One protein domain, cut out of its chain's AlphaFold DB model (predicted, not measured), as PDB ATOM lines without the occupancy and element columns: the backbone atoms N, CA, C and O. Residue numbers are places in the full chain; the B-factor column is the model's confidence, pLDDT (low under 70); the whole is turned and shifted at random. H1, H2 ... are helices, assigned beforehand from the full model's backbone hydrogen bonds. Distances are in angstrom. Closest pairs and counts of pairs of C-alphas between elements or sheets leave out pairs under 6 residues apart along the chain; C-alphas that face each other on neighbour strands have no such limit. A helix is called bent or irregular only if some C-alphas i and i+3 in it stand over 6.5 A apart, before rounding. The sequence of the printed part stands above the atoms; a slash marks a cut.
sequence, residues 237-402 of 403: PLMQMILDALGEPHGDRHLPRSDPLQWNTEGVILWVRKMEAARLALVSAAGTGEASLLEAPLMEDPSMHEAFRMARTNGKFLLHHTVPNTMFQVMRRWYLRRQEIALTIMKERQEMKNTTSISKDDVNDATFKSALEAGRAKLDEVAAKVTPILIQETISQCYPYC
ATOM      1  N   PRO A 237     124.375 194.750 111.213       89.41
ATOM      2  CA  PRO A 237     123.200 194.196 110.542       89.41
ATOM      3  C   PRO A 237     122.924 192.728 110.916       89.41
ATOM      4  O   PRO A 237     121.769 192.305 110.906       89.41
ATOM      5  N   LEU A 238     123.957 191.954 111.284       89.14
ATOM      6  CA  LEU A 238     123.787 190.590 111.796       89.14
ATOM      7  C   LEU A 238     123.221 190.637 113.216       89.14
ATOM      8  O   LEU A 238     122.276 189.917 113.520       89.14
ATOM      9  N   MET A 239     123.745 191.530 114.058       92.24
ATOM     10  CA  MET A 239     123.206 191.738 115.399       92.24
ATOM     11  C   MET A 239     121.728 192.143 115.342       92.24
ATOM     12  O   MET A 239     120.904 191.554 116.031       92.24
ATOM     13  N   GLN A 240     121.361 193.076 114.460       92.55
ATOM     14  CA  GLN A 240     119.970 193.478 114.245       92.55
ATOM     15  C   GLN A 240     119.072 192.293 113.865       92.55
ATOM     16  O   GLN A 240     118.015 192.122 114.463       92.55
ATOM     17  N   MET A 241     119.509 191.463 112.913       92.14
ATOM     18  CA  MET A 241     118.774 190.267 112.489       92.14
ATOM     19  C   MET A 241     118.544 189.292 113.648       92.14
ATOM     20  O   MET A 241     117.446 188.765 113.806       92.14
ATOM     21  N   ILE A 242     119.568 189.069 114.473       93.52
ATOM     22  CA  ILE A 242     119.498 188.182 115.638       93.52
ATOM     23  C   ILE A 242     118.522 188.729 116.677       93.52
ATOM     24  O   ILE A 242     117.715 187.977 117.211       93.52
ATOM     25  N   LEU A 243     118.558 190.034 116.948       95.03
ATOM     26  CA  LEU A 243     117.624 190.665 117.880       95.03
ATOM     27  C   LEU A 243     116.186 190.597 117.371       95.03
ATOM     28  O   LEU A 243     115.302 190.201 118.123       95.03
ATOM     29  N   ASP A 244     115.953 190.898 116.094       93.72
ATOM     30  CA  ASP A 244     114.620 190.771 115.503       93.72
ATOM     31  C   ASP A 244     114.103 189.318 115.584       93.72
ATOM     32  O   ASP A 244     112.917 189.104 115.825       93.72
ATOM     33  N   ALA A 245     114.987 188.321 115.451       93.46
ATOM     34  CA  ALA A 245     114.638 186.907 115.575       93.46
ATOM     35  C   ALA A 245     114.431 186.436 117.030       93.46
ATOM     36  O   ALA A 245     113.599 185.562 117.270       93.46
ATOM     37  N   LEU A 246     115.149 187.007 118.006       95.01
ATOM     38  CA  LEU A 246     114.942 186.718 119.432       95.01
ATOM     39  C   LEU A 246     113.558 187.176 119.914       95.01
ATOM     40  O   LEU A 246     112.957 186.511 120.759       95.01
ATOM     41  N   GLY A 247     113.047 188.285 119.367       93.37
ATOM     42  CA  GLY A 247     111.736 188.834 119.718       93.37
ATOM     43  C   GLY A 247     111.636 189.300 121.176       93.37
ATOM     44  O   GLY A 247     112.632 189.428 121.883       93.37
ATOM     45  N   GLU A 248     110.427 189.594 121.649       93.57
ATOM     46  CA  GLU A 248     110.217 190.064 123.026       93.57
ATOM     47  C   GLU A 248     110.531 188.974 124.081       93.57
ATOM     48  O   GLU A 248     110.196 187.805 123.868       93.57
ATOM     49  N   PRO A 249     111.135 189.343 125.233       94.00
ATOM     50  CA  PRO A 249     111.647 190.678 125.579       94.00
ATOM     51  C   PRO A 249     113.087 190.926 125.081       94.00
ATOM     52  O   PRO A 249     113.591 192.040 125.154       94.00
ATOM     53  N   HIS A 250     113.811 189.891 124.649       96.84
ATOM     54  CA  HIS A 250     115.273 189.947 124.525       96.84
ATOM     55  C   HIS A 250     115.788 190.715 123.300       96.84
ATOM     56  O   HIS A 250     116.915 191.216 123.294       96.84
ATOM     57  N   GLY A 251     114.960 190.768 122.268       94.94
ATOM     58  CA  GLY A 251     115.155 191.423 120.987       94.94
ATOM     59  C   GLY A 251     114.495 192.794 120.873       94.94
ATOM     60  O   GLY A 251     114.533 193.386 119.795       94.94
ATOM     61  N   ASP A 252     113.889 193.302 121.952       95.40
ATOM     62  CA  ASP A 252     113.230 194.608 121.942       95.40
ATOM     63  C   ASP A 252     114.213 195.701 121.488       95.40
ATOM     64  O   ASP A 252     115.314 195.868 122.023       95.40
ATOM     65  N   ARG A 253     113.793 196.462 120.475       93.70
ATOM     66  CA  ARG A 253     114.571 197.536 119.852       93.70
ATOM     67  C   ARG A 253     114.786 198.722 120.786       93.70
ATOM     68  O   ARG A 253     115.720 199.488 120.558       93.70
ATOM     69  N   HIS A 254     113.943 198.876 121.803       94.51
ATOM     70  CA  HIS A 254     114.050 199.942 122.793       94.51
ATOM     71  C   HIS A 254     115.047 199.620 123.910       94.51
ATOM     72  O   HIS A 254     115.513 200.541 124.582       94.51
ATOM     73  N   LEU A 255     115.409 198.346 124.105       95.69
ATOM     74  CA  LEU A 255     116.414 197.984 125.097       95.69
ATOM     75  C   LEU A 255     117.812 198.439 124.649       95.69
ATOM     76  O   LEU A 255     118.183 198.241 123.485       95.69
ATOM     77  N   PRO A 256     118.632 198.993 125.562       93.79
ATOM     78  CA  PRO A 256     119.983 199.415 125.217       93.79
ATOM     79  C   PRO A 256     120.845 198.274 124.640       93.79
ATOM     80  O   PRO A 256     120.722 197.098 125.007       93.79
ATOM     81  N   ARG A 257     121.748 198.637 123.719       92.68
ATOM     82  CA  ARG A 257     122.731 197.726 123.093       92.68
ATOM     83  C   ARG A 257     124.140 197.853 123.660       92.68
ATOM     84  O   ARG A 257     124.992 197.041 123.319       92.68
ATOM     85  N   SER A 258     124.398 198.865 124.480       93.88
ATOM     86  CA  SER A 258     125.673 199.050 125.172       93.88
ATOM     87  C   SER A 258     125.756 198.181 126.428       93.88
ATOM     88  O   SER A 258     124.749 197.632 126.878       93.88
ATOM     89  N   ASP A 259     126.955 198.062 127.005       95.31
ATOM     90  CA  ASP A 259     127.147 197.415 128.308       95.31
ATOM     91  C   ASP A 259     126.289 198.129 129.379       95.31
ATOM     92  O   ASP A 259     126.269 199.367 129.401       95.31
ATOM     93  N   PRO A 260     125.598 197.388 130.272       96.86
ATOM     94  CA  PRO A 260     124.828 197.934 131.388       96.86
ATOM     95  C   PRO A 260     125.527 199.002 132.210       96.86
ATOM     96  O   PRO A 260     124.852 199.895 132.710       96.86
ATOM     97  N   LEU A 261     126.859 198.980 132.305       96.22
ATOM     98  CA  LEU A 261     127.645 200.028 132.959       96.22
ATOM     99  C   LEU A 261     127.382 201.432 132.391       96.22
ATOM    100  O   LEU A 261     127.512 202.424 133.105       96.22
ATOM    101  N   GLN A 262     127.014 201.526 131.115       96.36
ATOM    102  CA  GLN A 262     126.769 202.782 130.406       96.36
ATOM    103  C   GLN A 262     125.292 203.191 130.397       96.36
ATOM    104  O   GLN A 262     124.946 204.224 129.824       96.36
ATOM    105  N   TRP A 263     124.400 202.391 130.983       97.64
ATOM    106  CA  TRP A 263     122.970 202.674 130.938       97.64
ATOM    107  C   TRP A 263     122.609 203.803 131.893       97.64
ATOM    108  O   TRP A 263     123.075 203.849 133.032       97.64
ATOM    109  N   ASN A 264     121.739 204.695 131.426       96.81
ATOM    110  CA  ASN A 264     121.091 205.697 132.259       96.81
ATOM    111  C   ASN A 264     119.902 205.086 133.024       96.81
ATOM    112  O   ASN A 264     119.530 203.932 132.811       96.81
ATOM    113  N   THR A 265     119.281 205.886 133.888       96.11
ATOM    114  CA  THR A 265     118.153 205.451 134.718       96.11
ATOM    115  C   THR A 265     116.972 204.918 133.916       96.11
ATOM    116  O   THR A 265     116.415 203.883 134.263       96.11
ATOM    117  N   GLU A 266     116.618 205.563 132.804       97.32
ATOM    118  CA  GLU A 266     115.500 205.113 131.964       97.32
ATOM    119  C   GLU A 266     115.797 203.769 131.279       97.32
ATOM    120  O   GLU A 266     114.911 202.922 131.171       97.32
ATOM    121  N   GLY A 267     117.051 203.523 130.882       97.51
ATOM    122  CA  GLY A 267     117.487 202.229 130.356       97.51
ATOM    123  C   GLY A 267     117.387 201.108 131.394       97.51
ATOM    124  O   GLY A 267     116.942 200.010 131.063       97.51
ATOM    125  N   VAL A 268     117.737 201.395 132.653       97.55
ATOM    126  CA  VAL A 268     117.557 200.459 133.777       97.55
ATOM    127  C   VAL A 268     116.073 200.181 134.010       97.55
ATOM    128  O   VAL A 268     115.673 199.020 134.008       97.55
ATOM    129  N   ILE A 269     115.247 201.226 134.146       97.54
ATOM    130  CA  ILE A 269     113.797 201.104 134.369       97.54
ATOM    131  C   ILE A 269     113.146 200.253 133.276       97.54
ATOM    132  O   ILE A 269     112.415 199.306 133.578       97.54
ATOM    133  N   LEU A 270     113.431 200.560 132.006       97.54
ATOM    134  CA  LEU A 270     112.875 199.833 130.870       97.54
ATOM    135  C   LEU A 270     113.275 198.353 130.899       97.54
ATOM    136  O   LEU A 270     112.425 197.486 130.691       97.54
ATOM    137  N   TRP A 271     114.548 198.063 131.178       98.25
ATOM    138  CA  TRP A 271     115.035 196.690 131.257       98.25
ATOM    139  C   TRP A 271     114.379 195.913 132.400       98.25
ATOM    140  O   TRP A 271     113.870 194.820 132.158       98.25
ATOM    141  N   VAL A 272     114.321 196.480 133.612       97.53
ATOM    142  CA  VAL A 272     113.706 195.810 134.773       97.53
ATOM    143  C   VAL A 272     112.236 195.516 134.482       97.53
ATOM    144  O   VAL A 272     111.805 194.380 134.650       97.53
ATOM    145  N   ARG A 273     111.491 196.491 133.944       96.74
ATOM    146  CA  ARG A 273     110.082 196.312 133.567       96.74
ATOM    147  C   ARG A 273     109.884 195.174 132.562       96.74
ATOM    148  O   ARG A 273     108.984 194.354 132.721       96.74
ATOM    149  N   LYS A 274     110.717 195.114 131.520       96.97
ATOM    150  CA  LYS A 274     110.632 194.076 130.482       96.97
ATOM    151  C   LYS A 274     110.987 192.692 131.022       96.97
ATOM    152  O   LYS A 274     110.302 191.725 130.695       96.97
ATOM    153  N   MET A 275     112.026 192.589 131.849       97.26
ATOM    154  CA  MET A 275     112.445 191.307 132.420       97.26
ATOM    155  C   MET A 275     111.495 190.813 133.513       97.26
ATOM    156  O   MET A 275     111.257 189.612 133.591       97.26
ATOM    157  N   GLU A 276     110.893 191.707 134.298       95.32
ATOM    158  CA  GLU A 276     109.854 191.345 135.268       95.32
ATOM    159  C   GLU A 276     108.609 190.783 134.566       95.32
ATOM    160  O   GLU A 276     108.128 189.708 134.928       95.32
ATOM    161  N   ALA A 277     108.134 191.447 133.505       93.45
ATOM    162  CA  ALA A 277     107.020 190.947 132.698       93.45
ATOM    163  C   ALA A 277     107.336 189.578 132.067       93.45
ATOM    164  O   ALA A 277     106.496 188.677 132.055       93.45
ATOM    165  N   ALA A 278     108.568 189.392 131.587       93.53
ATOM    166  CA  ALA A 278     109.014 188.117 131.037       93.53
ATOM    167  C   ALA A 278     109.091 187.013 132.094       93.53
ATOM    168  O   ALA A 278     108.633 185.900 131.842       93.53
ATOM    169  N   ARG A 279     109.587 187.316 133.300       92.60
ATOM    170  CA  ARG A 279     109.553 186.383 134.432       92.60
ATOM    171  C   ARG A 279     108.124 185.937 134.717       92.60
ATOM    172  O   ARG A 279     107.890 184.741 134.851       92.60
ATOM    173  N   LEU A 280     107.171 186.866 134.796       90.28
ATOM    174  CA  LEU A 280     105.768 186.530 135.050       90.28
ATOM    175  C   LEU A 280     105.198 185.601 133.973       90.28
ATOM    176  O   LEU A 280     104.515 184.632 134.305       90.28
ATOM    177  N   ALA A 281     105.527 185.840 132.700       89.94
ATOM    178  CA  ALA A 281     105.139 184.950 131.607       89.94
ATOM    179  C   ALA A 281     105.756 183.544 131.751       89.94
ATOM    180  O   ALA A 281     105.050 182.550 131.580       89.94
ATOM    181  N   LEU A 282     107.039 183.451 132.122       88.33
ATOM    182  CA  LEU A 282     107.737 182.177 132.337       88.33
ATOM    183  C   LEU A 282     107.150 181.382 133.511       88.33
ATOM    184  O   LEU A 282     106.901 180.185 133.376       88.33
ATOM    185  N   VAL A 283     106.882 182.035 134.645       84.96
ATOM    186  CA  VAL A 283     106.297 181.370 135.823       84.96
ATOM    187  C   VAL A 283     104.852 180.943 135.549       84.96
ATOM    188  O   VAL A 283     104.461 179.838 135.923       84.96
ATOM    189  N   SER A 284     104.080 181.761 134.826       84.03
ATOM    190  CA  SER A 284     102.715 181.406 134.410       84.03
ATOM    191  C   SER A 284     102.698 180.187 133.482       84.03
ATOM    192  O   SER A 284     101.848 179.311 133.628       84.03
ATOM    193  N   ALA A 285     103.653 180.095 132.551       82.16
ATOM    194  CA  ALA A 285     103.783 178.955 131.644       82.16
ATOM    195  C   ALA A 285     104.231 177.666 132.355       82.16
ATOM    196  O   ALA A 285     103.837 176.576 131.944       82.16
ATOM    197  N   ALA A 286     105.020 177.775 133.430       79.04
ATOM    198  CA  ALA A 286     105.507 176.628 134.196       79.04
ATOM    199  C   ALA A 286     104.411 175.905 135.009       79.04
ATOM    200  O   ALA A 286     104.668 174.835 135.558       79.04
ATOM    201  N   GLY A 287     103.191 176.454 135.094       63.41
ATOM    202  CA  GLY A 287     102.047 175.794 135.736       63.41
ATOM    203  C   GLY A 287     102.189 175.599 137.251       63.41
ATOM    204  O   GLY A 287     101.397 174.881 137.863       63.41
ATOM    205  N   THR A 288     103.183 176.228 137.880       55.78
ATOM    206  CA  THR A 288     103.430 176.148 139.321       55.78
ATOM    207  C   THR A 288     102.441 177.012 140.101       55.78
ATOM    208  O   THR A 288     102.761 178.133 140.476       55.78
ATOM    209  N   GLY A 289     101.256 176.450 140.364       49.38
ATOM    210  CA  GLY A 289     100.385 176.759 141.505       49.38
ATOM    211  C   GLY A 289      99.706 178.137 141.540       49.38
ATOM    212  O   GLY A 289     100.284 179.173 141.235       49.38
ATOM    213  N   GLU A 290      98.462 178.148 142.021       49.53
ATOM    214  CA  GLU A 290      97.562 179.308 142.182       49.53
ATOM    215  C   GLU A 290      98.179 180.538 142.891       49.53
ATOM    216  O   GLU A 290      97.665 181.646 142.754       49.53
ATOM    217  N   ALA A 291      99.300 180.379 143.603       49.50
ATOM    218  CA  ALA A 291     100.009 181.466 144.275       49.50
ATOM    219  C   ALA A 291     100.716 182.449 143.315       49.50
ATOM    220  O   ALA A 291     100.939 183.596 143.696       49.50
ATOM    221  N   SER A 292     101.046 182.050 142.078       52.14
ATOM    222  CA  SER A 292     101.760 182.928 141.132       52.14
ATOM    223  C   SER A 292     100.856 183.901 140.362       52.14
ATOM    224  O   SER A 292     101.365 184.858 139.785       52.14
ATOM    225  N   LEU A 293      99.536 183.682 140.328       48.44
ATOM    226  CA  LEU A 293      98.605 184.509 139.542       48.44
ATOM    227  C   LEU A 293      98.281 185.868 140.185       48.44
ATOM    228  O   LEU A 293      97.676 186.713 139.533       48.44
ATOM    229  N   LEU A 294      98.653 186.085 141.451       54.15
ATOM    230  CA  LEU A 294      98.272 187.285 142.211       54.15
ATOM    231  C   LEU A 294      99.398 188.312 142.384       54.15
ATOM    232  O   LEU A 294      99.153 189.387 142.933       54.15
ATOM    233  N   GLU A 295     100.619 188.015 141.943       69.37
ATOM    234  CA  GLU A 295     101.736 188.946 142.090       69.37
ATOM    235  C   GLU A 295     101.769 189.912 140.898       69.37
ATOM    236  O   GLU A 295     102.307 189.602 139.836       69.37
ATOM    237  N   ALA A 296     101.140 191.078 141.065       81.06
ATOM    238  CA  ALA A 296     101.238 192.160 140.092       81.06
ATOM    239  C   ALA A 296     102.709 192.603 139.948       81.06
ATOM    240  O   ALA A 296     103.402 192.725 140.966       81.06
ATOM    241  N   PRO A 297     103.204 192.848 138.721       88.52
ATOM    242  CA  PRO A 297     104.564 193.341 138.515       88.52
ATOM    243  C   PRO A 297     104.754 194.684 139.225       88.52
ATOM    244  O   PRO A 297     103.969 195.618 139.051       88.52
ATOM    245  N   LEU A 298     105.825 194.805 140.005       91.00
ATOM    246  CA  LEU A 298     106.133 196.019 140.755       91.00
ATOM    247  C   LEU A 298     106.381 197.206 139.824       91.00
ATOM    248  O   LEU A 298     106.018 198.333 140.149       91.00
ATOM    249  N   MET A 299     106.959 196.965 138.648       93.25
ATOM    250  CA  MET A 299     107.234 198.005 137.657       93.25
ATOM    251  C   MET A 299     105.994 198.437 136.858       93.25
ATOM    252  O   MET A 299     106.106 199.269 135.960       93.25
ATOM    253  N   GLU A 300     104.799 197.905 137.134       90.45
ATOM    254  CA  GLU A 300     103.562 198.549 136.668       90.45
ATOM    255  C   GLU A 300     103.174 199.752 137.534       90.45
ATOM    256  O   GLU A 300     102.499 200.656 137.039       90.45
ATOM    257  N   ASP A 301     103.649 199.817 138.783       91.34
ATOM    258  CA  ASP A 301     103.413 200.947 139.674       91.34
ATOM    259  C   ASP A 301     104.268 202.169 139.264       91.34
ATOM    260  O   ASP A 301     105.506 202.117 139.305       91.34
ATOM    261  N   PRO A 302     103.652 203.317 138.910       92.73
ATOM    262  CA  PRO A 302     104.385 204.550 138.634       92.73
ATOM    263  C   PRO A 302     105.286 205.011 139.788       92.73
ATOM    264  O   PRO A 302     106.319 205.632 139.531       92.73
ATOM    265  N   SER A 303     104.938 204.708 141.043       92.49
ATOM    266  CA  SER A 303     105.760 205.048 142.208       92.49
ATOM    267  C   SER A 303     107.084 204.288 142.230       92.49
ATOM    268  O   SER A 303     108.096 204.856 142.643       92.49
ATOM    269  N   MET A 304     107.123 203.054 141.718       92.17
ATOM    270  CA  MET A 304     108.371 202.298 141.585       92.17
ATOM    271  C   MET A 304     109.289 202.922 140.535       92.17
ATOM    272  O   MET A 304     110.481 203.095 140.788       92.17
ATOM    273  N   HIS A 305     108.742 203.356 139.393       94.08
ATOM    274  CA  HIS A 305     109.511 204.129 138.412       94.08
ATOM    275  C   HIS A 305     110.098 205.395 139.029       94.08
ATOM    276  O   HIS A 305     111.273 205.702 138.829       94.08
ATOM    277  N   GLU A 306     109.286 206.116 139.798       93.39
ATOM    278  CA  GLU A 306     109.725 207.346 140.436       93.39
ATOM    279  C   GLU A 306     110.809 207.098 141.489       93.39
ATOM    280  O   GLU A 306     111.762 207.864 141.561       93.39
ATOM    281  N   ALA A 307     110.754 205.986 142.228       92.40
ATOM    282  CA  ALA A 307     111.822 205.598 143.150       92.40
ATOM    283  C   ALA A 307     113.169 205.403 142.428       92.40
ATOM    284  O   ALA A 307     114.185 205.951 142.865       92.40
ATOM    285  N   PHE A 308     113.182 204.708 141.283       94.69
ATOM    286  CA  PHE A 308     114.391 204.567 140.460       94.69
ATOM    287  C   PHE A 308     114.918 205.926 139.968       94.69
ATOM    288  O   PHE A 308     116.138 206.137 139.965       94.69
ATOM    289  N   ARG A 309     114.020 206.846 139.575       94.85
ATOM    290  CA  ARG A 309     114.367 208.206 139.122       94.85
ATOM    291  C   ARG A 309     114.931 209.073 140.236       94.85
ATOM    292  O   ARG A 309     115.996 209.658 140.040       94.85
ATOM    293  N   MET A 310     114.271 209.113 141.392       92.85
ATOM    294  CA  MET A 310     114.724 209.862 142.568       92.85
ATOM    295  C   MET A 310     116.115 209.405 143.010       92.85
ATOM    296  O   MET A 310     116.978 210.239 143.272       92.85
ATOM    297  N   ALA A 311     116.373 208.095 142.989       90.96
ATOM    298  CA  ALA A 311     117.684 207.555 143.328       90.96
ATOM    299  C   ALA A 311     118.725 207.645 142.193       90.96
ATOM    300  O   ALA A 311     119.872 207.244 142.372       90.96
ATOM    301  N   ARG A 312     118.345 208.159 141.011       92.49
ATOM    302  CA  ARG A 312     119.209 208.285 139.819       92.49
ATOM    303  C   ARG A 312     119.926 206.978 139.457       92.49
ATOM    304  O   ARG A 312     121.102 206.974 139.086       92.49
ATOM    305  N   THR A 313     119.190 205.877 139.553       93.19
ATOM    306  CA  THR A 313     119.725 204.515 139.462       93.19
ATOM    307  C   THR A 313     120.233 204.202 138.054       93.19
ATOM    308  O   THR A 313     119.474 203.778 137.190       93.19
ATOM    309  N   ASN A 314     121.523 204.400 137.808       94.99
ATOM    310  CA  ASN A 314     122.182 204.075 136.542       94.99
ATOM    311  C   ASN A 314     123.106 202.849 136.687       94.99
ATOM    312  O   ASN A 314     123.314 202.340 137.789       94.99
ATOM    313  N   GLY A 315     123.682 202.374 135.582       94.46
ATOM    314  CA  GLY A 315     124.562 201.202 135.583       94.46
ATOM    315  C   GLY A 315     125.752 201.300 136.536       94.46
ATOM    316  O   GLY A 315     126.020 200.375 137.303       94.46
ATOM    317  N   LYS A 316     126.447 202.444 136.523       95.00
ATOM    318  CA  LYS A 316     127.576 202.717 137.428       95.00
ATOM    319  C   LYS A 316     127.124 202.754 138.883       95.00
ATOM    320  O   LYS A 316     127.795 202.205 139.748       95.00
ATOM    321  N   PHE A 317     125.977 203.375 139.139       94.05
ATOM    322  CA  PHE A 317     125.401 203.477 140.470       94.05
ATOM    323  C   PHE A 317     125.114 202.089 141.042       94.05
ATOM    324  O   PHE A 317     125.565 201.778 142.140       94.05
ATOM    325  N   LEU A 318     124.438 201.225 140.277       94.46
ATOM    326  CA  LEU A 318     124.158 199.854 140.703       94.46
ATOM    327  C   LEU A 318     125.449 199.080 140.997       94.46
ATOM    328  O   LEU A 318     125.530 198.394 142.010       94.46
ATOM    329  N   LEU A 319     126.478 199.219 140.158       93.79
ATOM    330  CA  LEU A 319     127.759 198.552 140.385       93.79
ATOM    331  C   LEU A 319     128.451 199.006 141.684       93.79
ATOM    332  O   LEU A 319     129.013 198.167 142.384       93.79
ATOM    333  N   HIS A 320     128.430 200.304 141.997       90.92
ATOM    334  CA  HIS A 320     129.220 200.872 143.097       90.92
ATOM    335  C   HIS A 320     128.462 201.036 144.421       90.92
ATOM    336  O   HIS A 320     129.102 201.132 145.468       90.92
ATOM    337  N   HIS A 321     127.129 201.086 144.396       88.71
ATOM    338  CA  HIS A 321     126.315 201.460 145.559       88.71
ATOM    339  C   HIS A 321     125.271 200.415 145.970       88.71
ATOM    340  O   HIS A 321     124.609 200.608 146.985       88.71
ATOM    341  N   THR A 322     125.141 199.298 145.243       85.21
ATOM    342  CA  THR A 322     124.316 198.159 145.686       85.21
ATOM    343  C   THR A 322     125.198 196.995 146.124       85.21
ATOM    344  O   THR A 322     126.164 196.644 145.442       85.21
ATOM    345  N   VAL A 323     124.903 196.419 147.292       84.69
ATOM    346  CA  VAL A 323     125.669 195.316 147.888       84.69
ATOM    347  C   VAL A 323     124.709 194.226 148.386       84.69
ATOM    348  O   VAL A 323     123.917 194.485 149.292       84.69
ATOM    349  N   PRO A 324     124.795 192.995 147.851       82.29
ATOM    350  CA  PRO A 324     125.574 192.629 146.665       82.29
ATOM    351  C   PRO A 324     125.069 193.361 145.412       82.29
ATOM    352  O   PRO A 324     123.896 193.713 145.314       82.29
ATOM    353  N   ASN A 325     125.939 193.534 144.417       86.62
ATOM    354  CA  ASN A 325     125.607 194.171 143.137       86.62
ATOM    355  C   ASN A 325     124.770 193.254 142.213       86.62
ATOM    356  O   ASN A 325     124.957 193.238 140.994       86.62
ATOM    357  N   THR A 326     123.850 192.468 142.784       91.52
ATOM    358  CA  THR A 326     123.111 191.388 142.118       91.52
ATOM    359  C   THR A 326     122.342 191.886 140.904       91.52
ATOM    360  O   THR A 326     122.443 191.282 139.839       91.52
ATOM    361  N   MET A 327     121.630 193.014 141.010       95.04
ATOM    362  CA  MET A 327     120.887 193.572 139.874       95.04
ATOM    363  C   MET A 327     121.823 193.881 138.698       95.04
ATOM    364  O   MET A 327     121.577 193.444 137.574       95.04
ATOM    365  N   PHE A 328     122.953 194.543 138.970       96.54
ATOM    366  CA  PHE A 328     123.960 194.833 137.948       96.54
ATOM    367  C   PHE A 328     124.528 193.553 137.321       96.54
ATOM    368  O   PHE A 328     124.671 193.468 136.102       96.54
ATOM    369  N   GLN A 329     124.819 192.530 138.130       97.06
ATOM    370  CA  GLN A 329     125.316 191.247 137.632       97.06
ATOM    371  C   GLN A 329     124.302 190.546 136.717       97.06
ATOM    372  O   GLN A 329     124.688 190.030 135.667       97.06
ATOM    373  N   VAL A 330     123.014 190.541 137.079       97.23
ATOM    374  CA  VAL A 330     121.946 189.952 136.255       97.23
ATOM    375  C   VAL A 330     121.822 190.713 134.933       97.23
ATOM    376  O   VAL A 330     121.845 190.089 133.870       97.23
ATOM    377  N   MET A 331     121.793 192.049 134.977       97.68
ATOM    378  CA  MET A 331     121.774 192.898 133.780       97.68
ATOM    379  C   MET A 331     122.973 192.623 132.867       97.68
ATOM    380  O   MET A 331     122.815 192.417 131.661       97.68
ATOM    381  N   ARG A 332     124.183 192.580 133.435       96.95
ATOM    382  CA  ARG A 332     125.417 192.347 132.678       96.95
ATOM    383  C   ARG A 332     125.462 190.954 132.079       96.95
ATOM    384  O   ARG A 332     125.833 190.808 130.917       96.95
ATOM    385  N   ARG A 333     125.026 189.935 132.820       96.75
ATOM    386  CA  ARG A 333     124.916 188.570 132.300       96.75
ATOM    387  C   ARG A 333     123.936 188.505 131.135       96.75
ATOM    388  O   ARG A 333     124.271 187.906 130.120       96.75
ATOM    389  N   TRP A 334     122.773 189.147 131.242       97.73
ATOM    390  CA  TRP A 334     121.800 189.216 130.149       97.73
ATOM    391  C   TRP A 334     122.402 189.862 128.892       97.73
ATOM    392  O   TRP A 334     122.301 189.314 127.795       97.73
ATOM    393  N   TYR A 335     123.093 190.992 129.065       96.71
ATOM    394  CA  TYR A 335     123.783 191.684 127.979       96.71
ATOM    395  C   TYR A 335     124.832 190.795 127.298       96.71
ATOM    396  O   TYR A 335     124.818 190.645 126.075       96.71
ATOM    397  N   LEU A 336     125.706 190.162 128.082       95.24
ATOM    398  CA  LEU A 336     126.756 189.290 127.557       95.24
ATOM    399  C   LEU A 336     126.175 188.072 126.833       95.24
ATOM    400  O   LEU A 336     126.674 187.718 125.770       95.24
ATOM    401  N   ARG A 337     125.074 187.484 127.325       95.58
ATOM    402  CA  ARG A 337     124.396 186.380 126.625       95.58
ATOM    403  C   ARG A 337     123.915 186.784 125.229       95.58
ATOM    404  O   ARG A 337     124.077 185.998 124.303       95.58
ATOM    405  N   ARG A 338     123.397 188.003 125.033       95.20
ATOM    406  CA  ARG A 338     123.033 188.492 123.685       95.20
ATOM    407  C   ARG A 338     124.242 188.548 122.749       95.20
ATOM    408  O   ARG A 338     124.132 188.154 121.592       95.20
ATOM    409  N   GLN A 339     125.388 189.000 123.257       93.55
ATOM    410  CA  GLN A 339     126.635 189.041 122.485       93.55
ATOM    411  C   GLN A 339     127.153 187.633 122.171       93.55
ATOM    412  O   GLN A 339     127.543 187.354 121.042       93.55
ATOM    413  N   GLU A 340     127.106 186.718 123.139       93.24
ATOM    414  CA  GLU A 340     127.518 185.324 122.959       93.24
ATOM    415  C   GLU A 340     126.703 184.607 121.878       93.24
ATOM    416  O   GLU A 340     127.279 183.884 121.067       93.24
ATOM    417  N   ILE A 341     125.384 184.824 121.833       94.10
ATOM    418  CA  ILE A 341     124.515 184.270 120.782       94.10
ATOM    419  C   ILE A 341     124.989 184.747 119.412       94.10
ATOM    420  O   ILE A 341     125.165 183.948 118.493       94.10
ATOM    421  N   ALA A 342     125.262 186.043 119.291       92.70
ATOM    422  CA  ALA A 342     125.689 186.631 118.037       92.70
ATOM    423  C   ALA A 342     127.078 186.174 117.585       92.70
ATOM    424  O   ALA A 342     127.278 185.881 116.406       92.70
ATOM    425  N   LEU A 343     128.013 186.021 118.522       91.34
ATOM    426  CA  LEU A 343     129.324 185.436 118.257       91.34
ATOM    427  C   LEU A 343     129.227 183.968 117.832       91.34
ATOM    428  O   LEU A 343     129.933 183.560 116.912       91.34
ATOM    429  N   THR A 344     128.349 183.190 118.471       91.25
ATOM    430  CA  THR A 344     128.142 181.767 118.153       91.25
ATOM    431  C   THR A 344     127.633 181.613 116.724       91.25
ATOM    432  O   THR A 344     128.268 180.942 115.915       91.25
ATOM    433  N   ILE A 345     126.568 182.340 116.377       90.84
ATOM    434  CA  ILE A 345     125.986 182.334 115.030       90.84
ATOM    435  C   ILE A 345     126.995 182.820 113.982       90.84
ATOM    436  O   ILE A 345     127.110 182.245 112.900       90.84
ATOM    437  N   MET A 346     127.749 183.881 114.281       88.77
ATOM    438  CA  MET A 346     128.758 184.394 113.357       88.77
ATOM    439  C   MET A 346     129.877 183.376 113.113       88.77
ATOM    440  O   MET A 346     130.314 183.228 111.972       88.77
ATOM    441  N   LYS A 347     130.328 182.676 114.160       87.24
ATOM    442  CA  LYS A 347     131.362 181.645 114.053       87.24
ATOM    443  C   LYS A 347     130.880 180.459 113.214       87.24
ATOM    444  O   LYS A 347     131.559 180.094 112.261       87.24
ATOM    445  N   GLU A 348     129.689 179.933 113.498       85.76
ATOM    446  CA  GLU A 348     129.079 178.848 112.713       85.76
ATOM    447  C   GLU A 348     128.936 179.240 111.233       85.76
ATOM    448  O   GLU A 348     129.271 178.477 110.328       85.76
ATOM    449  N   ARG A 349     128.533 180.485 110.962       82.05
ATOM    450  CA  ARG A 349     128.429 181.013 109.597       82.05
ATOM    451  C   ARG A 349     129.784 181.109 108.890       82.05
ATOM    452  O   ARG A 349     129.869 180.796 107.699       82.05
ATOM    453  N   GLN A 350     130.822 181.575 109.586       84.05
ATOM    454  CA  GLN A 350     132.177 181.652 109.032       84.05
ATOM    455  C   GLN A 350     132.692 180.262 108.655       84.05
ATOM    456  O   GLN A 350     133.259 180.113 107.574       84.05
ATOM    457  N   GLU A 351     132.427 179.255 109.490       82.64
ATOM    458  CA  GLU A 351     132.794 177.859 109.231       82.64
ATOM    459  C   GLU A 351     132.049 177.271 108.018       82.64
ATOM    460  O   GLU A 351     132.642 176.526 107.242       82.64
ATOM    461  N   MET A 352     130.775 177.625 107.808       79.00
ATOM    462  CA  MET A 352     129.968 177.056 106.718       79.00
ATOM    463  C   MET A 352     130.131 177.745 105.363       79.00
ATOM    464  O   MET A 352     130.128 177.076 104.330       79.00
ATOM    465  N   LYS A 353     130.184 179.081 105.330       71.70
ATOM    466  CA  LYS A 353     130.028 179.837 104.073       71.70
ATOM    467  C   LYS A 353     131.309 180.507 103.590       71.70
ATOM    468  O   LYS A 353     131.268 181.107 102.517       71.70
ATOM    469  N   ASN A 354     132.403 180.480 104.365       67.51
ATOM    470  CA  ASN A 354     133.623 181.275 104.128       67.51
ATOM    471  C   ASN A 354     133.336 182.757 103.771       67.51
ATOM    472  O   ASN A 354     134.158 183.432 103.156       67.51
ATOM    473  N   THR A 355     132.150 183.270 104.113       64.43
ATOM    474  CA  THR A 355     131.644 184.572 103.673       64.43
ATOM    475  C   THR A 355     130.907 185.264 104.811       64.43
ATOM    476  O   THR A 355     130.105 184.677 105.540       64.43
ATOM    477  N   THR A 356     131.171 186.559 104.939       64.36
ATOM    478  CA  THR A 356     130.563 187.468 105.918       64.36
ATOM    479  C   THR A 356     129.266 188.114 105.421       64.36
ATOM    480  O   THR A 356     128.627 188.848 106.172       64.36
ATOM    481  N   SER A 357     128.846 187.860 104.176       68.40
ATOM    482  CA  SER A 357     127.703 188.537 103.546       68.40
ATOM    483  C   SER A 357     126.358 188.034 104.067       68.40
ATOM    484  O   SER A 357     125.985 186.903 103.772       68.40
ATOM    485  N   ILE A 358     125.622 188.891 104.775       66.33
ATOM    486  CA  ILE A 358     124.317 188.617 105.398       66.33
ATOM    487  C   ILE A 358     123.224 188.410 104.337       66.33
ATOM    488  O   ILE A 358     122.950 189.320 103.557       66.33
ATOM    489  N   SER A 359     122.573 187.241 104.333       74.40
ATOM    490  CA  SER A 359     121.389 186.956 103.512       74.40
ATOM    491  C   SER A 359     120.153 186.848 104.399       74.40
ATOM    492  O   SER A 359     120.210 186.312 105.502       74.40
ATOM    493  N   LYS A 360     118.997 187.314 103.916       69.38
ATOM    494  CA  LYS A 360     117.719 187.125 104.626       69.38
ATOM    495  C   LYS A 360     117.348 185.647 104.780       69.38
ATOM    496  O   LYS A 360     116.650 185.302 105.728       69.38
ATOM    497  N   ASP A 361     117.849 184.789 103.893       71.39
ATOM    498  CA  ASP A 361     117.604 183.345 103.946       71.39
ATOM    499  C   ASP A 361     118.319 182.667 105.126       71.39
ATOM    500  O   ASP A 361     117.948 181.557 105.502       71.39
ATOM    501  N   ASP A 362     119.290 183.342 105.758       71.62
ATOM    502  CA  ASP A 362     120.039 182.816 106.906       71.62
ATOM    503  C   ASP A 362     119.129 182.531 108.114       71.62
ATOM    504  O   ASP A 362     119.367 181.587 108.858       71.62
ATOM    505  N   VAL A 363     118.039 183.291 108.277       74.86
ATOM    506  CA  VAL A 363     117.082 183.113 109.388       74.86
ATOM    507  C   VAL A 363     116.339 181.773 109.294       74.86
ATOM    508  O   VAL A 363     115.828 181.264 110.292       74.86
ATOM    509  N   ASN A 364     116.274 181.180 108.099       77.84
ATOM    510  CA  ASN A 364     115.621 179.894 107.874       77.84
ATOM    511  C   ASN A 364     116.546 178.690 108.076       77.84
ATOM    512  O   ASN A 364     116.048 177.563 108.062       77.84
ATOM    513  N   ASP A 365     117.841 178.916 108.294       85.68
ATOM    514  CA  ASP A 365     118.807 177.858 108.564       85.68
ATOM    515  C   ASP A 365     118.478 177.149 109.890       85.68
ATOM    516  O   ASP A 365     118.190 177.778 110.913       85.68
ATOM    517  N   ALA A 366     118.498 175.815 109.870       86.74
ATOM    518  CA  ALA A 366     118.233 174.996 111.047       86.74
ATOM    519  C   ALA A 366     119.281 175.226 112.147       86.74
ATOM    520  O   ALA A 366     118.938 175.222 113.330       86.74
ATOM    521  N   THR A 367     120.536 175.471 111.763       85.99
ATOM    522  CA  THR A 367     121.623 175.757 112.712       85.99
ATOM    523  C   THR A 367     121.415 177.096 113.407       85.99
ATOM    524  O   THR A 367     121.387 177.151 114.635       85.99
ATOM    525  N   PHE A 368     121.110 178.140 112.633       89.33
ATOM    526  CA  PHE A 368     120.753 179.462 113.144       89.33
ATOM    527  C   PHE A 368     119.585 179.397 114.138       89.33
ATOM    528  O   PHE A 368     119.671 179.950 115.234       89.33
ATOM    529  N   LYS A 369     118.506 178.681 113.791       91.87
ATOM    530  CA  LYS A 369     117.342 178.506 114.677       91.87
ATOM    531  C   LYS A 369     117.698 177.762 115.962       91.87
ATOM    532  O   LYS A 369     117.341 178.228 117.039       91.87
ATOM    533  N   SER A 370     118.450 176.667 115.867       91.38
ATOM    534  CA  SER A 370     118.877 175.902 117.043       91.38
ATOM    535  C   SER A 370     119.769 176.728 117.977       91.38
ATOM    536  O   SER A 370     119.600 176.665 119.197       91.38
ATOM    537  N   ALA A 371     120.704 177.510 117.430       91.82
ATOM    538  CA  ALA A 371     121.568 178.392 118.209       91.82
ATOM    539  C   ALA A 371     120.766 179.516 118.886       91.82
ATOM    540  O   ALA A 371     121.005 179.836 120.054       91.82
ATOM    541  N   LEU A 372     119.776 180.082 118.184       94.79
ATOM    542  CA  LEU A 372     118.856 181.071 118.743       94.79
ATOM    543  C   LEU A 372     117.998 180.508 119.874       94.79
ATOM    544  O   LEU A 372     117.869 181.169 120.899       94.79
ATOM    545  N   GLU A 373     117.426 179.315 119.720       94.93
ATOM    546  CA  GLU A 373     116.590 178.685 120.750       94.93
ATOM    547  C   GLU A 373     117.398 178.362 122.012       94.93
ATOM    548  O   GLU A 373     116.991 178.717 123.121       94.93
ATOM    549  N   ALA A 374     118.595 177.785 121.856       94.08
ATOM    550  CA  ALA A 374     119.507 177.543 122.974       94.08
ATOM    551  C   ALA A 374     119.961 178.853 123.645       94.08
ATOM    552  O   ALA A 374     120.116 178.926 124.867       94.08
ATOM    553  N   GLY A 375     120.171 179.902 122.848       94.99
ATOM    554  CA  GLY A 375     120.467 181.248 123.320       94.99
ATOM    555  C   GLY A 375     119.320 181.869 124.113       94.99
ATOM    556  O   GLY A 375     119.536 182.413 125.196       94.99
ATOM    557  N   ARG A 376     118.099 181.750 123.592       95.93
ATOM    558  CA  ARG A 376     116.871 182.240 124.214       95.93
ATOM    559  C   ARG A 376     116.636 181.582 125.566       95.93
ATOM    560  O   ARG A 376     116.456 182.304 126.534       95.93
ATOM    561  N   ALA A 377     116.783 180.261 125.666       94.99
ATOM    562  CA  ALA A 377     116.661 179.555 126.942       94.99
ATOM    563  C   ALA A 377     117.623 180.111 128.016       94.99
ATOM    564  O   ALA A 377     117.223 180.368 129.149       94.99
ATOM    565  N   LYS A 378     118.879 180.403 127.648       96.29
ATOM    566  CA  LYS A 378     119.856 181.031 128.562       96.29
ATOM    567  C   LYS A 378     119.492 182.467 128.941       96.29
ATOM    568  O   LYS A 378     119.902 182.932 130.003       96.29
ATOM    569  N   LEU A 379     118.814 183.203 128.064       97.47
ATOM    570  CA  LEU A 379     118.336 184.555 128.351       97.47
ATOM    571  C   LEU A 379     117.111 184.520 129.272       97.47
ATOM    572  O   LEU A 379     117.059 185.315 130.212       97.47
ATOM    573  N   ASP A 380     116.200 183.570 129.063       96.10
ATOM    574  CA  ASP A 380     115.044 183.309 129.923       96.10
ATOM    575  C   ASP A 380     115.489 182.937 131.346       96.10
ATOM    576  O   ASP A 380     114.988 183.497 132.320       96.10
ATOM    577  N   GLU A 381     116.518 182.090 131.489       94.84
ATOM    578  CA  GLU A 381     117.140 181.783 132.788       94.84
ATOM    579  C   GLU A 381     117.655 183.028 133.522       94.84
ATOM    580  O   GLU A 381     117.660 183.075 134.753       94.84
ATOM    581  N   VAL A 382     118.145 184.033 132.790       95.79
ATOM    582  CA  VAL A 382     118.626 185.284 133.390       95.79
ATOM    583  C   VAL A 382     117.452 186.198 133.731       95.79
ATOM    584  O   VAL A 382     117.447 186.775 134.817       95.79
ATOM    585  N   ALA A 383     116.448 186.299 132.858       94.45
ATOM    586  CA  ALA A 383     115.232 187.070 133.109       94.45
ATOM    587  C   ALA A 383     114.463 186.543 134.332       94.45
ATOM    588  O   ALA A 383     113.990 187.332 135.148       94.45
ATOM    589  N   ALA A 384     114.438 185.222 134.532       93.59
ATOM    590  CA  ALA A 384     113.819 184.583 135.692       93.59
ATOM    591  C   ALA A 384     114.398 185.057 137.040       93.59
ATOM    592  O   ALA A 384     113.714 184.993 138.061       93.59
ATOM    593  N   LYS A 385     115.636 185.575 137.052       93.21
ATOM    594  CA  LYS A 385     116.300 186.102 138.257       93.21
ATOM    595  C   LYS A 385     115.823 187.492 138.665       93.21
ATOM    596  O   LYS A 385     116.140 187.928 139.768       93.21
ATOM    597  N   VAL A 386     115.084 188.195 137.807       94.67
ATOM    598  CA  VAL A 386     114.538 189.529 138.100       94.67
ATOM    599  C   VAL A 386     113.272 189.380 138.943       94.67
ATOM    600  O   VAL A 386     112.153 189.564 138.473       94.67
ATOM    601  N   THR A 387     113.452 188.956 140.194       92.14
ATOM    602  CA  THR A 387     112.353 188.727 141.135       92.14
ATOM    603  C   THR A 387     111.883 190.037 141.776       92.14
ATOM    604  O   THR A 387     112.671 190.976 141.912       92.14
ATOM    605  N   PRO A 388     110.627 190.104 142.252       91.42
ATOM    606  CA  PRO A 388     110.122 191.257 142.997       91.42
ATOM    607  C   PRO A 388     110.963 191.576 144.237       91.42
ATOM    608  O   PRO A 388     111.226 192.742 144.521       91.42
ATOM    609  N   ILE A 389     111.474 190.542 144.915       91.41
ATOM    610  CA  ILE A 389     112.410 190.681 146.039       91.41
ATOM    611  C   ILE A 389     113.680 191.413 145.591       91.41
ATOM    612  O   ILE A 389     114.057 192.403 146.210       91.41
ATOM    613  N   LEU A 390     114.296 190.997 144.477       94.18
ATOM    614  CA  LEU A 390     115.498 191.652 143.956       94.18
ATOM    615  C   LEU A 390     115.241 193.129 143.612       94.18
ATOM    616  O   LEU A 390     116.083 193.983 143.891       94.18
ATOM    617  N   ILE A 391     114.085 193.449 143.021       93.93
ATOM    618  CA  ILE A 391     113.703 194.831 142.685       93.93
ATOM    619  C   ILE A 391     113.551 195.672 143.962       93.93
ATOM    620  O   ILE A 391     114.117 196.764 144.050       93.93
ATOM    621  N   GLN A 392     112.831 195.160 144.964       91.82
ATOM    622  CA  GLN A 392     112.616 195.847 146.242       91.82
ATOM    623  C   GLN A 392     113.917 196.053 147.017       91.82
ATOM    624  O   GLN A 392     114.150 197.146 147.535       91.82
ATOM    625  N   GLU A 393     114.777 195.036 147.083       91.46
ATOM    626  CA  GLU A 393     116.092 195.129 147.719       91.46
ATOM    627  C   GLU A 393     116.961 196.175 147.028       91.46
ATOM    628  O   GLU A 393     117.541 197.030 147.695       91.46
ATOM    629  N   THR A 394     116.986 196.163 145.692       92.29
ATOM    630  CA  THR A 394     117.742 197.140 144.901       92.29
ATOM    631  C   THR A 394     117.293 198.557 145.241       92.29
ATOM    632  O   THR A 394     118.116 199.379 145.632       92.29
ATOM    633  N   ILE A 395     115.991 198.843 145.174       90.90
ATOM    634  CA  ILE A 395     115.464 200.175 145.493       90.90
ATOM    635  C   ILE A 395     115.710 200.565 146.954       90.90
ATOM    636  O   ILE A 395     116.122 201.695 147.221       90.90
ATOM    637  N   SER A 396     115.554 199.626 147.889       90.64
ATOM    638  CA  SER A 396     115.841 199.841 149.313       90.64
ATOM    639  C   SER A 396     117.280 200.302 149.555       90.64
ATOM    640  O   SER A 396     117.517 201.187 150.375       90.64
ATOM    641  N   GLN A 397     118.237 199.748 148.806       88.76
ATOM    642  CA  GLN A 397     119.654 200.123 148.872       88.76
ATOM    643  C   GLN A 397     119.971 201.442 148.160       88.76
ATOM    644  O   GLN A 397     120.974 202.079 148.470       88.76
ATOM    645  N   CYS A 398     119.125 201.870 147.223       86.07
ATOM    646  CA  CYS A 398     119.308 203.123 146.496       86.07
ATOM    647  C   CYS A 398     118.823 204.348 147.305       86.07
ATOM    648  O   CYS A 398     119.351 205.443 147.121       86.07
ATOM    649  N   TYR A 399     117.876 204.181 148.242       81.20
ATOM    650  CA  TYR A 399     117.299 205.285 149.031       81.20
ATOM    651  C   TYR A 399     118.277 206.159 149.834       81.20
ATOM    652  O   TYR A 399     118.048 207.368 149.876       81.20
ATOM    653  N   PRO A 400     119.353 205.635 150.459       77.25
ATOM    654  CA  PRO A 400     120.331 206.469 151.166       77.25
ATOM    655  C   PRO A 400     121.002 207.535 150.287       77.25
ATOM    656  O   PRO A 400     121.626 208.453 150.813       77.25
ATOM    657  N   TYR A 401     120.882 207.407 148.965       71.66
ATOM    658  CA  TYR A 401     121.498 208.280 147.973       71.66
ATOM    659  C   TYR A 401     120.489 209.213 147.278       71.66
ATOM    660  O   TYR A 401     120.868 209.957 146.373       71.66
ATOM    661  N   CYS A 402     119.216 209.188 147.687       66.76
ATOM    662  CA  CYS A 402     118.212 210.150 147.237       66.76
ATOM    663  C   CYS A 402     118.475 211.511 147.907       66.76
ATOM    664  O   CYS A 402     118.409 211.617 149.134       66.76
TER     665      CYS A 402
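AT A GLANCE: This is residues 237 to 402 of the 403 residues of an uncharacterized protein of Trypanosoma cruzi (strain CL Brener) (UniProt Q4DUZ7). Two long helices, H6 and H8, lie side by side and run opposite ways along the longest axis, with the short H1 set steeply to both on one side. H2 crosses the last residues of H8 nearly at a right angle, and H4, H5 and H9 gather round the first residues of H6 and H2; H3 lies off the far end of H2, where residues 285 to 291 stick out. The printed part has 166 residues with nine named helices, H1 to H9 in chain order, and no named strand; the class is all helix. It is compact, with a radius of gyration of the C-alphas of 17.5 A, and spans 55 by 38 by 24 A.

HOW THE PARTS SIT: H1, residues 237 to 246, touches H8, residues 366 to 383, at a steep tilt of 67 degrees, the closest C-alphas being those of Leu 246 and Arg 376, 6.8 A apart. H2, residues 265 to 285, touches H8 about perpendicular, at 76 degrees, the closest C-alphas being those of Met 275 and Ala 383, 5.1 A apart. H3, residues 290 to 294, and H2 only just touch, with 3 pairs of C-alphas within 8 A, and only at the corner; the closest are Ser 284 and Ser 292, 7.0 A. H4, residues 302 to 310, touches H2 at Arg 309 and Thr 265, whose C-alphas, the closest, are 6.4 A apart. H5, residues 315 to 321, and H6, residues 326 to 353, form a helical hairpin, the closest C-alphas being those of Leu 318 and Phe 328, 5.7 A apart. H6 is the hub, touching four helices. H6 and H8 touch at a shallow tilt of 6 degrees, opposite ways, the closest C-alphas being those of Ile 341 and Gly 375, 5.7 A apart. H7, residues 360 to 364, is close to but not clearly touching H1, with the C-alphas of Val 363 and Ala 245, the closest, 7.7 A apart. H9, residues 388 to 401, touches H6, the closest C-alphas being those of Thr 394 and Met 327, 6.9 A apart. Every O i to N i+4 pair is within hydrogen-bond range in H1, H2, H4, H5, H6 and H8, against 8 of 10 in H9, 0 of 1 in H3 and 0 of 1 in H7, where O i to N i+3 gives 0 of 2 in H3 and 1 of 2 in H7.

IN THESE COORDINATES: H1 begins at C-alpha 237, (123.200, 194.196, 110.542). H2 measures 30.3 A from first to last C-alpha, H6 40.4 A, H8 25.3 A and H9 21.1 A. H9 is only just irregular, with C-alphas 397 and 400 6.8 A apart, and ends at C-alpha 401, (121.498, 208.280, 147.973).

THE WHOLE: The two C-alphas farthest apart, those of Asn 354 and Pro 400, are 55.0 A apart. The printed part has no cut, and the link from H1 to H2, residues 247 to 264, is long. The mean pLDDT of the printed part is 88.4; residues 287 to 295, 354 to 358, 360 and 402 are under 70.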